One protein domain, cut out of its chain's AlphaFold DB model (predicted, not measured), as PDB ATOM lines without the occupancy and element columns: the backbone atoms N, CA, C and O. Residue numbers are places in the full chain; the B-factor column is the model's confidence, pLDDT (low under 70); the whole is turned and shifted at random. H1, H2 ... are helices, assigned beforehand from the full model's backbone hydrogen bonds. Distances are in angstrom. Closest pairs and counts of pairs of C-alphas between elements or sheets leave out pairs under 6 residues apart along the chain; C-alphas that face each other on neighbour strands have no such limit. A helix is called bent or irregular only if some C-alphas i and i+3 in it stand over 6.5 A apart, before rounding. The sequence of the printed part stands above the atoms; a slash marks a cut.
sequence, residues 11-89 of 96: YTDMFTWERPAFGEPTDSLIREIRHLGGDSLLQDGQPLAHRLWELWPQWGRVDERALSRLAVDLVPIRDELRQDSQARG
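What this domain is: This is residues 11 to 89 of the 96 residues of an uncharacterized protein of Nocardioides sp. HLT2-9 (UniProt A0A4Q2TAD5). One long helix, H4, runs the length of the domain, and a sharply kinked helix, H2, packs on it at a steep angle. From the end of H2 the chain folds back into H3, near H4, while the very short H1 lies on the far side of H2 from H4. The printed part has 79 residues with four named helices, H1 to H4 in chain order, and no named strand: all helix. It is compact, with a radius of gyration of the C-alphas of 12.4 A, yet elongated, spanning 41 by 26 by 22 A.

Where its parts are: H4, residues 64 to 89, measures 36.3 A from C-alpha 64 at (65.596, 91.972, 165.610) to C-alpha 89 at (51.059, 68.524, 189.185). H2, residues 26 to 42, measures 13.4 A; it has a kink of 107 degrees near residue 36 and is irregular, with C-alphas 36 and 39 8.2 A apart. H3, residues 47 to 58, measures 18.0 A and is only just irregular, with C-alphas 54 and 57 6.9 A apart. H1, residues 11 to 15, begins at C-alpha 11, (46.729, 90.934, 173.892).

How they stand to each other: H4 touches H2, closest at the C-alphas of Ile 33 and Arg 78, 5.2 A, at a steep tilt of 47 degrees, the same way. H3 and H4 are near each other, with 11 pairs of C-alphas within 10 A. H2 and H3 touch only at the corner, with residues 41 to 42 and 47 to 49 alone; the closest C-alphas, of Leu 42 and Ala 49, are 4.8 A apart. H1 and H2 are close but not clearly touching: the closest C-alphas, of Met 14 and Asp 27, are 7.8 A apart. H1 is apart from H3 and H4. Every O i to N i+4 pair is within hydrogen-bond range in H1, against 7 of 13 in H2, 6 of 8 in H3 and 20 of 22 in H4.

The domain as a whole: The two farthest C-alphas, of Arg 61 and Gly 89, are 40.8 A apart. The printed part has no cut and no long link. The mean pLDDT of the printed part is 86.7; residues 62 and 89 are under 70.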
ATOM      1  N   TYR A  11      47.418  92.049 173.227       90.25
ATOM      2  CA  TYR A  11      46.729  90.934 173.892       90.25
ATOM      3  C   TYR A  11      45.471  90.511 173.118       90.25
ATOM      4  O   TYR A  11      45.275  89.329 172.840       90.25
ATOM      5  N   THR A  12      44.628  91.473 172.727       88.94
ATOM      6  CA  THR A  12      43.415  91.210 171.944       88.94
ATOM      7  C   THR A  12      43.773  90.682 170.558       88.94
ATOM      8  O   THR A  12      43.158  89.724 170.094       88.94
ATOM      9  N   ASP A  13      44.807  91.230 169.919       88.25
ATOM     10  CA  ASP A  13      45.298  90.727 168.638       88.25
ATOM     11  C   ASP A  13      45.724  89.261 168.727       88.25
ATOM     12  O   ASP A  13      45.256  88.453 167.928       88.25
ATOM     13  N   MET A  14      46.514  88.882 169.733       90.31
ATOM     14  CA  MET A  14      46.993  87.504 169.883       90.31
ATOM     15  C   MET A  14      45.912  86.510 170.301       90.31
ATOM     16  O   MET A  14      45.919  85.375 169.820       90.31
ATOM     17  N   PHE A  15      45.033  86.892 171.231       90.62
ATOM     18  CA  PHE A  15      44.147  85.949 171.924       90.62
ATOM     19  C   PHE A  15      42.672  86.050 171.533       90.62
ATOM     20  O   PHE A  15      41.917  85.133 171.841       90.62
ATOM     21  N   THR A  16      42.253  87.144 170.889       89.25
ATOM     22  CA  THR A  16      40.887  87.310 170.356       89.25
ATOM     23  C   THR A  16      40.874  87.232 168.835       89.25
ATOM     24  O   THR A  16      40.021  86.557 168.272       89.25
ATOM     25  N   TRP A  17      41.821  87.897 168.168       88.44
ATOM     26  CA  TRP A  17      41.883  87.950 166.704       88.44
ATOM     27  C   TRP A  17      42.853  86.933 166.084       88.44
ATOM     28  O   TRP A  17      42.947  86.863 164.861       88.44
ATOM     29  N   GLU A  18      43.573  86.164 166.910       87.12
ATOM     30  CA  GLU A  18      44.555  85.143 166.501       87.12
ATOM     31  C   GLU A  18      45.655  85.672 165.561       87.12
ATOM     32  O   GLU A  18      46.251  84.935 164.773       87.12
ATOM     33  N   ARG A  19      45.955  86.969 165.654       88.69
ATOM     34  CA  ARG A  19      46.965  87.646 164.847       88.69
ATOM     35  C   ARG A  19      48.324  87.632 165.546       88.69
ATOM     36  O   ARG A  19      48.389  87.666 166.776       88.69
ATOM     37  N   PRO A  20      49.418  87.614 164.774       86.94
ATOM     38  CA  PRO A  20      50.738  87.868 165.331       86.94
ATOM     39  C   PRO A  20      50.818  89.288 165.908       86.94
ATOM     40  O   PRO A  20      50.271  90.222 165.316       86.94
ATOM     41  N   ALA A  21      51.500  89.435 167.046       88.06
ATOM     42  CA  ALA A  21      51.722  90.731 167.696       88.06
ATOM     43  C   ALA A  21      53.203  91.089 167.809       88.06
ATOM     44  O   ALA A  21      53.551  92.260 167.703       88.06
ATOM     45  N   PHE A  22      54.075  90.101 167.999       87.75
ATOM     46  CA  PHE A  22      55.528  90.275 168.054       87.75
ATOM     47  C   PHE A  22      56.259  89.340 167.086       87.75
ATOM     48  O   PHE A  22      57.436  89.560 166.788       87.75
ATOM     49  N   GLY A  23      55.556  88.354 166.523       87.50
ATOM     50  CA  GLY A  23      56.127  87.328 165.665       87.50
ATOM     51  C   GLY A  23      56.854  86.242 166.456       87.50
ATOM     52  O   GLY A  23      57.070  86.336 167.667       87.50
ATOM     53  N   GLU A  24      57.236  85.182 165.753       88.06
ATOM     54  CA  GLU A  24      57.980  84.074 166.348       88.06
ATOM     55  C   GLU A  24      59.446  84.460 166.608       88.06
ATOM     56  O   GLU A  24      60.034  85.196 165.812       88.06
ATOM     57  N   PRO A  25      60.067  83.961 167.694       89.62
ATOM     58  CA  PRO A  25      59.533  82.994 168.670       89.62
ATOM     59  C   PRO A  25      58.762  83.625 169.848       89.62
ATOM     60  O   PRO A  25      58.294  82.915 170.738       89.62
ATOM     61  N   THR A  26      58.662  84.954 169.899       90.25
ATOM     62  CA  THR A  26      58.092  85.697 171.033       90.25
ATOM     63  C   THR A  26      56.611  85.386 171.248       90.25
ATOM     64  O   THR A  26      56.196  85.162 172.385       90.25
ATOM     65  N   ASP A  27      55.823  85.321 170.173       91.75
ATOM     66  CA  ASP A  27      54.387  85.040 170.261       91.75
ATOM     67  C   ASP A  27      54.115  83.659 170.890       91.75
ATOM     68  O   ASP A  27      53.279  83.544 171.793       91.75
ATOM     69  N   SER A  28      54.864  82.626 170.487       92.06
ATOM     70  CA  SER A  28      54.836  81.303 171.126       92.06
ATOM     71  C   SER A  28      55.152  81.348 172.625       92.06
ATOM     72  O   SER A  28      54.440  80.726 173.414       92.06
ATOM     73  N   LEU A  29      56.163  82.113 173.050       93.19
ATOM     74  CA  LEU A  29      56.516  82.237 174.473       93.19
ATOM     75  C   LEU A  29      55.394  82.885 175.293       93.19
ATOM     76  O   LEU A  29      55.057  82.396 176.371       93.19
ATOM     77  N   ILE A  30      54.781  83.955 174.780       93.06
ATOM     78  CA  ILE A  30      53.670  84.646 175.455       93.06
ATOM     79  C   ILE A  30      52.456  83.715 175.591       93.06
ATOM     80  O   ILE A  30      51.806  83.673 176.639       93.06
ATOM     81  N   ARG A  31      52.162  82.926 174.550       93.81
ATOM     82  CA  ARG A  31      51.098  81.911 174.586       93.81
ATOM     83  C   ARG A  31      51.386  80.821 175.615       93.81
ATOM     84  O   ARG A  31      50.476  80.443 176.350       93.81
ATOM     85  N   GLU A  32      52.628  80.350 175.696       94.00
ATOM     86  CA  GLU A  32      53.030  79.336 176.675       94.00
ATOM     87  C   GLU A  32      52.912  79.864 178.111       94.00
ATOM     88  O   GLU A  32      52.319  79.197 178.954       94.00
ATOM     89  N   ILE A  33      53.361  81.096 178.378       93.19
ATOM     90  CA  ILE A  33      53.199  81.758 179.684       93.19
ATOM     91  C   ILE A  33      51.728  81.795 180.098       93.19
ATOM     92  O   ILE A  33      51.394  81.418 181.221       93.19
ATOM     93  N   ARG A  34      50.830  82.191 179.189       92.50
ATOM     94  CA  ARG A  34      49.387  82.182 179.461       92.50
ATOM     95  C   ARG A  34      48.875  80.772 179.763       92.50
ATOM     96  O   ARG A  34      48.109  80.597 180.707       92.50
ATOM     97  N   HIS A  35      49.297  79.776 178.983       91.38
ATOM     98  CA  HIS A  35      48.882  78.381 179.156       91.38
ATOM     99  C   HIS A  35      49.334  77.794 180.500       91.38
ATOM    100  O   HIS A  35      48.583  77.054 181.129       91.38
ATOM    101  N   LEU A  36      50.517  78.183 180.976       90.81
ATOM    102  CA  LEU A  36      51.054  77.791 182.281       90.81
ATOM    103  C   LEU A  36      50.400  78.537 183.463       90.81
ATOM    104  O   LEU A  36      50.834  78.386 184.600       90.81
ATOM    105  N   GLY A  37      49.359  79.341 183.220       88.62
ATOM    106  CA  GLY A  37      48.651  80.094 184.258       88.62
ATOM    107  C   GLY A  37      49.237  81.479 184.545       88.62
ATOM    108  O   GLY A  37      48.793  82.150 185.473       88.62
ATOM    109  N   GLY A  38      50.182  81.952 183.732       89.38
ATOM    110  CA  GLY A  38      50.776  83.287 183.816       89.38
ATOM    111  C   GLY A  38      49.901  84.418 183.271       89.38
ATOM    112  O   GLY A  38      50.421  85.501 183.018       89.38
ATOM    113  N   ASP A  39      48.593  84.208 183.072       90.00
ATOM    114  CA  ASP A  39      47.676  85.244 182.564       90.00
ATOM    115  C   ASP A  39      47.714  86.508 183.435       90.00
ATOM    116  O   ASP A  39      47.789  87.615 182.910       90.00
ATOM    117  N   SER A  40      47.819  86.345 184.758       88.75
ATOM    118  CA  SER A  40      47.951  87.457 185.705       88.75
ATOM    119  C   SER A  40      49.174  88.339 185.464       88.75
ATOM    120  O   SER A  40      49.144  89.479 185.899       88.75
ATOM    121  N   LEU A  41      50.229  87.845 184.799       89.38
ATOM    122  CA  LEU A  41      51.426  88.620 184.421       89.38
ATOM    123  C   LEU A  41      51.232  89.390 183.105       89.38
ATOM    124  O   LEU A  41      51.953  90.349 182.829       89.38
ATOM    125  N   LEU A  42      50.276  88.951 182.288       90.38
ATOM    126  CA  LEU A  42      49.930  89.522 180.988       90.38
ATOM    127  C   LEU A  42      48.798  90.556 181.084       90.38
ATOM    128  O   LEU A  42      48.497  91.219 180.094       90.38
ATOM    129  N   GLN A  43      48.185  90.693 182.262       88.12
ATOM    130  CA  GLN A  43      47.140  91.673 182.539       88.12
ATOM    131  C   GLN A  43      47.683  93.099 182.594       88.12
ATOM    132  O   GLN A  43      48.811  93.352 183.023       88.12
ATOM    133  N   ASP A  44      46.835  94.043 182.191       83.06
ATOM    134  CA  ASP A  44      47.145  95.467 182.227       83.06
ATOM    135  C   ASP A  44      47.535  95.921 183.647       83.06
ATOM    136  O   ASP A  44      46.992  95.445 184.647       83.06
ATOM    137  N   GLY A  45      48.525  96.807 183.741       82.81
ATOM    138  CA  GLY A  45      49.134  97.224 185.008       82.81
ATOM    139  C   GLY A  45      50.279  96.340 185.516       82.81
ATOM    140  O   GLY A  45      50.969  96.738 186.456       82.81
ATOM    141  N   GLN A  46      50.548  95.188 184.893       90.00
ATOM    142  CA  GLN A  46      51.749  94.411 185.203       90.00
ATOM    143  C   GLN A  46      52.990  94.954 184.492       90.00
ATOM    144  O   GLN A  46      52.897  95.407 183.347       90.00
ATOM    145  N   PRO A  47      54.186  94.826 185.100       90.12
ATOM    146  CA  PRO A  47      55.436  95.245 184.469       90.12
ATOM    147  C   PRO A  47      55.675  94.571 183.113       90.12
ATOM    148  O   PRO A  47      56.134  95.212 182.168       90.12
ATOM    149  N   LEU A  48      55.336  93.281 183.003       88.50
ATOM    150  CA  LEU A  48      55.491  92.531 181.761       88.50
ATOM    151  C   LEU A  48      54.518  93.026 180.682       88.50
ATOM    152  O   LEU A  48      54.949  93.319 179.570       88.50
ATOM    153  N   ALA A  49      53.234  93.172 181.015       89.50
ATOM    154  CA  ALA A  49      52.223  93.682 180.089       89.50
ATOM    155  C   ALA A  49      52.543  95.101 179.595       89.50
ATOM    156  O   ALA A  49      52.414  95.378 178.403       89.50
ATOM    157  N   HIS A  50      53.034  95.972 180.483       90.06
ATOM    158  CA  HIS A  50      53.470  97.321 180.123       90.06
ATOM    159  C   HIS A  50      54.629  97.291 179.122       90.06
ATOM    160  O   HIS A  50      54.592  97.961 178.094       90.06
ATOM    161  N   ARG A  51      55.630  96.442 179.364       88.12
ATOM    162  CA  ARG A  51      56.770  96.299 178.455       88.12
ATOM    163  C   ARG A  51      56.363  95.758 177.082       88.12
ATOM    164  O   ARG A  51      56.886  96.208 176.064       88.12
ATOM    165  N   LEU A  52      55.435  94.803 177.043       89.88
ATOM    166  CA  LEU A  52      54.861  94.291 175.796       89.88
ATOM    167  C   LEU A  52      54.108  95.398 175.047       89.88
ATOM    168  O   LEU A  52      54.298  95.558 173.843       89.88
ATOM    169  N   TRP A  53      53.333  96.214 175.765       89.75
ATOM    170  CA  TRP A  53      52.642  97.374 175.205       89.75
ATOM    171  C   TRP A  53      53.601  98.395 174.577       89.75
ATOM    172  O   TRP A  53      53.337  98.875 173.479       89.75
ATOM    173  N   GLU A  54      54.740  98.689 175.209       88.50
ATOM    174  CA  GLU A  54      55.735  99.627 174.663       88.50
ATOM    175  C   GLU A  54      56.431  99.111 173.390       88.50
ATOM    176  O   GLU A  54      56.803  99.891 172.506       88.50
ATOM    177  N   LEU A  55      56.621  97.793 173.281       86.44
ATOM    178  CA  LEU A  55      57.319  97.163 172.155       86.44
ATOM    179  C   LEU A  55      56.394  96.870 170.970       86.44
ATOM    180  O   LEU A  55      56.834  96.911 169.821       86.44
ATOM    181  N   TRP A  56      55.117  96.610 171.231       87.69
ATOM    182  CA  TRP A  56      54.142  96.205 170.225       87.69
ATOM    183  C   TRP A  56      53.936  97.185 169.057       87.69
ATOM    184  O   TRP A  56      54.019  96.736 167.915       87.69
ATOM    185  N   PRO A  57      53.740  98.509 169.247       84.50
ATOM    186  CA  PRO A  57      53.547  99.430 168.117       84.50
ATOM    187  C   PRO A  57      54.787  99.536 167.221       84.50
ATOM    188  O   PRO A  57      54.727 100.069 166.112       84.50
ATOM    189  N   GLN A  58      55.926  99.047 167.707       81.25
ATOM    190  CA  GLN A  58      57.173  99.010 166.969       81.25
ATOM    191  C   GLN A  58      57.389  97.664 166.265       81.25
ATOM    192  O   GLN A  58      58.364  97.507 165.530       81.25
ATOM    193  N   TRP A  59      56.502  96.688 166.440       73.69
ATOM    194  CA  TRP A  59      56.575  95.415 165.740       73.69
ATOM    195  C   TRP A  59      56.540  95.613 164.212       73.69
ATOM    196  O   TRP A  59      55.821  96.460 163.680       73.69
ATOM    197  N   GLY A  60      57.414  94.897 163.494       70.81
ATOM    198  CA  GLY A  60      57.684  95.109 162.064       70.81
ATOM    199  C   GLY A  60      58.598  96.304 161.737       70.81
ATOM    200  O   GLY A  60      59.007  96.455 160.587       70.81
ATOM    201  N   ARG A  61      58.943  97.140 162.726       70.69
ATOM    202  CA  ARG A  61      59.923  98.245 162.620       70.69
ATOM    203  C   ARG A  61      61.084  98.130 163.614       70.69
ATOM    204  O   ARG A  61      62.076  98.837 163.468       70.69
ATOM    205  N   VAL A  62      60.946  97.279 164.627       66.69
ATOM    206  CA  VAL A  62      61.939  97.034 165.670       66.69
ATOM    207  C   VAL A  62      63.101  96.218 165.127       66.69
ATOM    208  O   VAL A  62      62.921  95.266 164.371       66.69
ATOM    209  N   ASP A  63      64.297  96.591 165.578       70.19
ATOM    210  CA  ASP A  63      65.517  95.821 165.379       70.19
ATOM    211  C   ASP A  63      65.355  94.417 165.980       70.19
ATOM    212  O   ASP A  63      64.939  94.263 167.132       70.19
ATOM    213  N   GLU A  64      65.706  93.384 165.217       74.44
ATOM    214  CA  GLU A  64      65.596  91.972 165.610       74.44
ATOM    215  C   GLU A  64      66.211  91.686 166.997       74.44
ATOM    216  O   GLU A  64      65.749  90.806 167.731       74.44
ATOM    217  N   ARG A  65      67.200  92.486 167.427       77.88
ATOM    218  CA  ARG A  65      67.819  92.388 168.757       77.88
ATOM    219  C   ARG A  65      66.871  92.723 169.904       77.88
ATOM    220  O   ARG A  65      66.995  92.121 170.968       77.88
ATOM    221  N   ALA A  66      65.950  93.669 169.732       79.88
ATOM    222  CA  ALA A  66      65.006  94.047 170.786       79.88
ATOM    223  C   ALA A  66      63.946  92.956 171.002       79.88
ATOM    224  O   ALA A  66      63.661  92.615 172.150       79.88
ATOM    225  N   LEU A  67      63.446  92.342 169.923       79.19
ATOM    226  CA  LEU A  67      62.573  91.164 170.012       79.19
ATOM    227  C   LEU A  67      63.316  89.952 170.578       79.19
ATOM    228  O   LEU A  67      62.792  89.276 171.458       79.19
ATOM    229  N   SER A  68      64.564  89.721 170.159       83.38
ATOM    230  CA  SER A  68      65.394  88.646 170.719       83.38
ATOM    231  C   SER A  68      65.624  88.829 172.220       83.38
ATOM    232  O   SER A  68      65.560  87.870 172.984       83.38
ATOM    233  N   ARG A  69      65.851  90.068 172.672       85.75
ATOM    234  CA  ARG A  69      66.005  90.376 174.096       85.75
ATOM    235  C   ARG A  69      64.709  90.162 174.870       85.75
ATOM    236  O   ARG A  69      64.756  89.613 175.963       85.75
ATOM    237  N   LEU A  70      63.568  90.546 174.297       86.38
ATOM    238  CA  LEU A  70      62.262  90.253 174.882       86.38
ATOM    239  C   LEU A  70      62.060  88.739 175.034       86.38
ATOM    240  O   LEU A  70      61.686  88.292 176.111       86.38
ATOM    241  N   ALA A  71      62.375  87.945 174.008       87.38
ATOM    242  CA  ALA A  71      62.301  86.489 174.092       87.38
ATOM    243  C   ALA A  71      63.200  85.928 175.211       87.38
ATOM    244  O   ALA A  71      62.749  85.093 175.991       87.38
ATOM    245  N   VAL A  72      64.434  86.429 175.347       88.75
ATOM    246  CA  VAL A  72      65.350  86.052 176.442       88.75
ATOM    247  C   VAL A  72      64.763  86.369 177.819       88.75
ATOM    248  O   VAL A  72      64.927  85.569 178.733       88.75
ATOM    249  N   ASP A  73      64.052  87.488 177.967       88.62
ATOM    250  CA  ASP A  73      63.419  87.872 179.233       88.62
ATOM    251  C   ASP A  73      62.136  87.068 179.536       88.62
ATOM    252  O   ASP A  73      61.793  86.869 180.699       88.62
ATOM    253  N   LEU A  74      61.432  86.571 178.512       90.62
ATOM    254  CA  LEU A  74      60.234  85.729 178.671       90.62
ATOM    255  C   LEU A  74      60.566  84.281 179.062       90.62
ATOM    256  O   LEU A  74      59.787  83.641 179.768       90.62
ATOM    257  N   VAL A  75      61.711  83.757 178.614       92.75
ATOM    258  CA  VAL A  75      62.177  82.396 178.928       92.75
ATOM    259  C   VAL A  75      62.195  82.096 180.436       92.75
ATOM    260  O   VAL A  75      61.549  81.123 180.818       92.75
ATOM    261  N   PRO A  76      62.842  82.891 181.315       92.31
ATOM    262  CA  PRO A  76      62.870  82.586 182.744       92.31
ATOM    263  C   PRO A  76      61.472  82.595 183.372       92.31
ATOM    264  O   PRO A  76      61.170  81.713 184.163       92.31
ATOM    265  N   ILE A  77      60.592  83.516 182.965       92.00
ATOM    266  CA  ILE A  77      59.204  83.590 183.459       92.00
ATOM    267  C   ILE A  77      58.448  82.302 183.117       92.00
ATOM    268  O   ILE A  77      57.775  81.711 183.958       92.00
ATOM    269  N   ARG A  78      58.575  81.846 181.870       92.62
ATOM    270  CA  ARG A  78      58.001  80.584 181.406       92.62
ATOM    271  C   ARG A  78      58.577  79.390 182.167       92.62
ATOM    272  O   ARG A  78      57.812  78.518 182.566       92.62
ATOM    273  N   ASP A  79      59.892  79.331 182.362       92.75
ATOM    274  CA  ASP A  79      60.541  78.241 183.098       92.75
ATOM    275  C   ASP A  79      60.102  78.197 184.571       92.75
ATOM    276  O   ASP A  79      59.794  77.113 185.066       92.75
ATOM    277  N   GLU A  80      59.968  79.344 185.246       91.38
ATOM    278  CA  GLU A  80      59.424  79.410 186.611       91.38
ATOM    279  C   GLU A  80      57.971  78.924 186.667       91.38
ATOM    280  O   GLU A  80      57.632  78.071 187.489       91.38
ATOM    281  N   LEU A  81      57.113  79.387 185.751       90.06
ATOM    282  CA  LEU A  81      55.720  78.930 185.672       90.06
ATOM    283  C   LEU A  81      55.618  77.437 185.347       90.06
ATOM    284  O   LEU A  81      54.734  76.744 185.848       90.06
ATOM    285  N   ARG A  82      56.530  76.915 184.524       90.81
ATOM    286  CA  ARG A  82      56.592  75.492 184.198       90.81
ATOM    287  C   ARG A  82      56.997  74.665 185.411       90.81
ATOM    288  O   ARG A  82      56.385  73.627 185.644       90.81
ATOM    289  N   GLN A  83      57.984  75.118 186.182       90.25
ATOM    290  CA  GLN A  83      58.388  74.468 187.428       90.25
ATOM    291  C   GLN A  83      57.258  74.486 188.461       90.25
ATOM    292  O   GLN A  83      56.970  73.449 189.054       90.25
ATOM    293  N   ASP A  84      56.576  75.618 188.627       86.31
ATOM    294  CA  ASP A  84      55.431  75.747 189.535       86.31
ATOM    295  C   ASP A  84      54.260  74.850 189.097       86.31
ATOM    296  O   ASP A  84      53.695  74.111 189.904       86.31
ATOM    297  N   SER A  85      53.951  74.815 187.797       83.75
ATOM    298  CA  SER A  85      52.947  73.912 187.224       83.75
ATOM    299  C   SER A  85      53.305  72.437 187.447       83.75
ATOM    300  O   SER A  85      52.447  71.645 187.840       83.75
ATOM    301  N   GLN A  86      54.576  72.063 187.268       83.06
ATOM    302  CA  GLN A  86      55.062  70.710 187.544       83.06
ATOM    303  C   GLN A  86      54.996  70.363 189.034       83.06
ATOM    304  O   GLN A  86      54.567  69.261 189.366       83.06
ATOM    305  N   ALA A  87      55.368  71.284 189.924       81.25
ATOM    306  CA  ALA A  87      55.292  71.087 191.368       81.25
ATOM    307  C   ALA A  87      53.840  70.874 191.830       81.25
ATOM    308  O   ALA A  87      53.557  69.921 192.553       81.25
ATOM    309  N   ARG A  88      52.897  71.684 191.329       73.75
ATOM    310  CA  ARG A  88      51.455  71.505 191.583       73.75
ATOM    311  C   ARG A  88      50.910  70.204 190.988       73.75
ATOM    312  O   ARG A  88      50.035  69.580 191.580       73.75
ATOM    313  N   GLY A  89      51.418  69.792 189.826       64.75
ATOM    314  CA  GLY A  89      51.059  68.524 189.185       64.75
ATOM    315  C   GLY A  89      51.578  67.290 189.931       64.75
ATOM    316  O   GLY A  89      50.918  66.255 189.916       64.75
TER     317      GLY A  89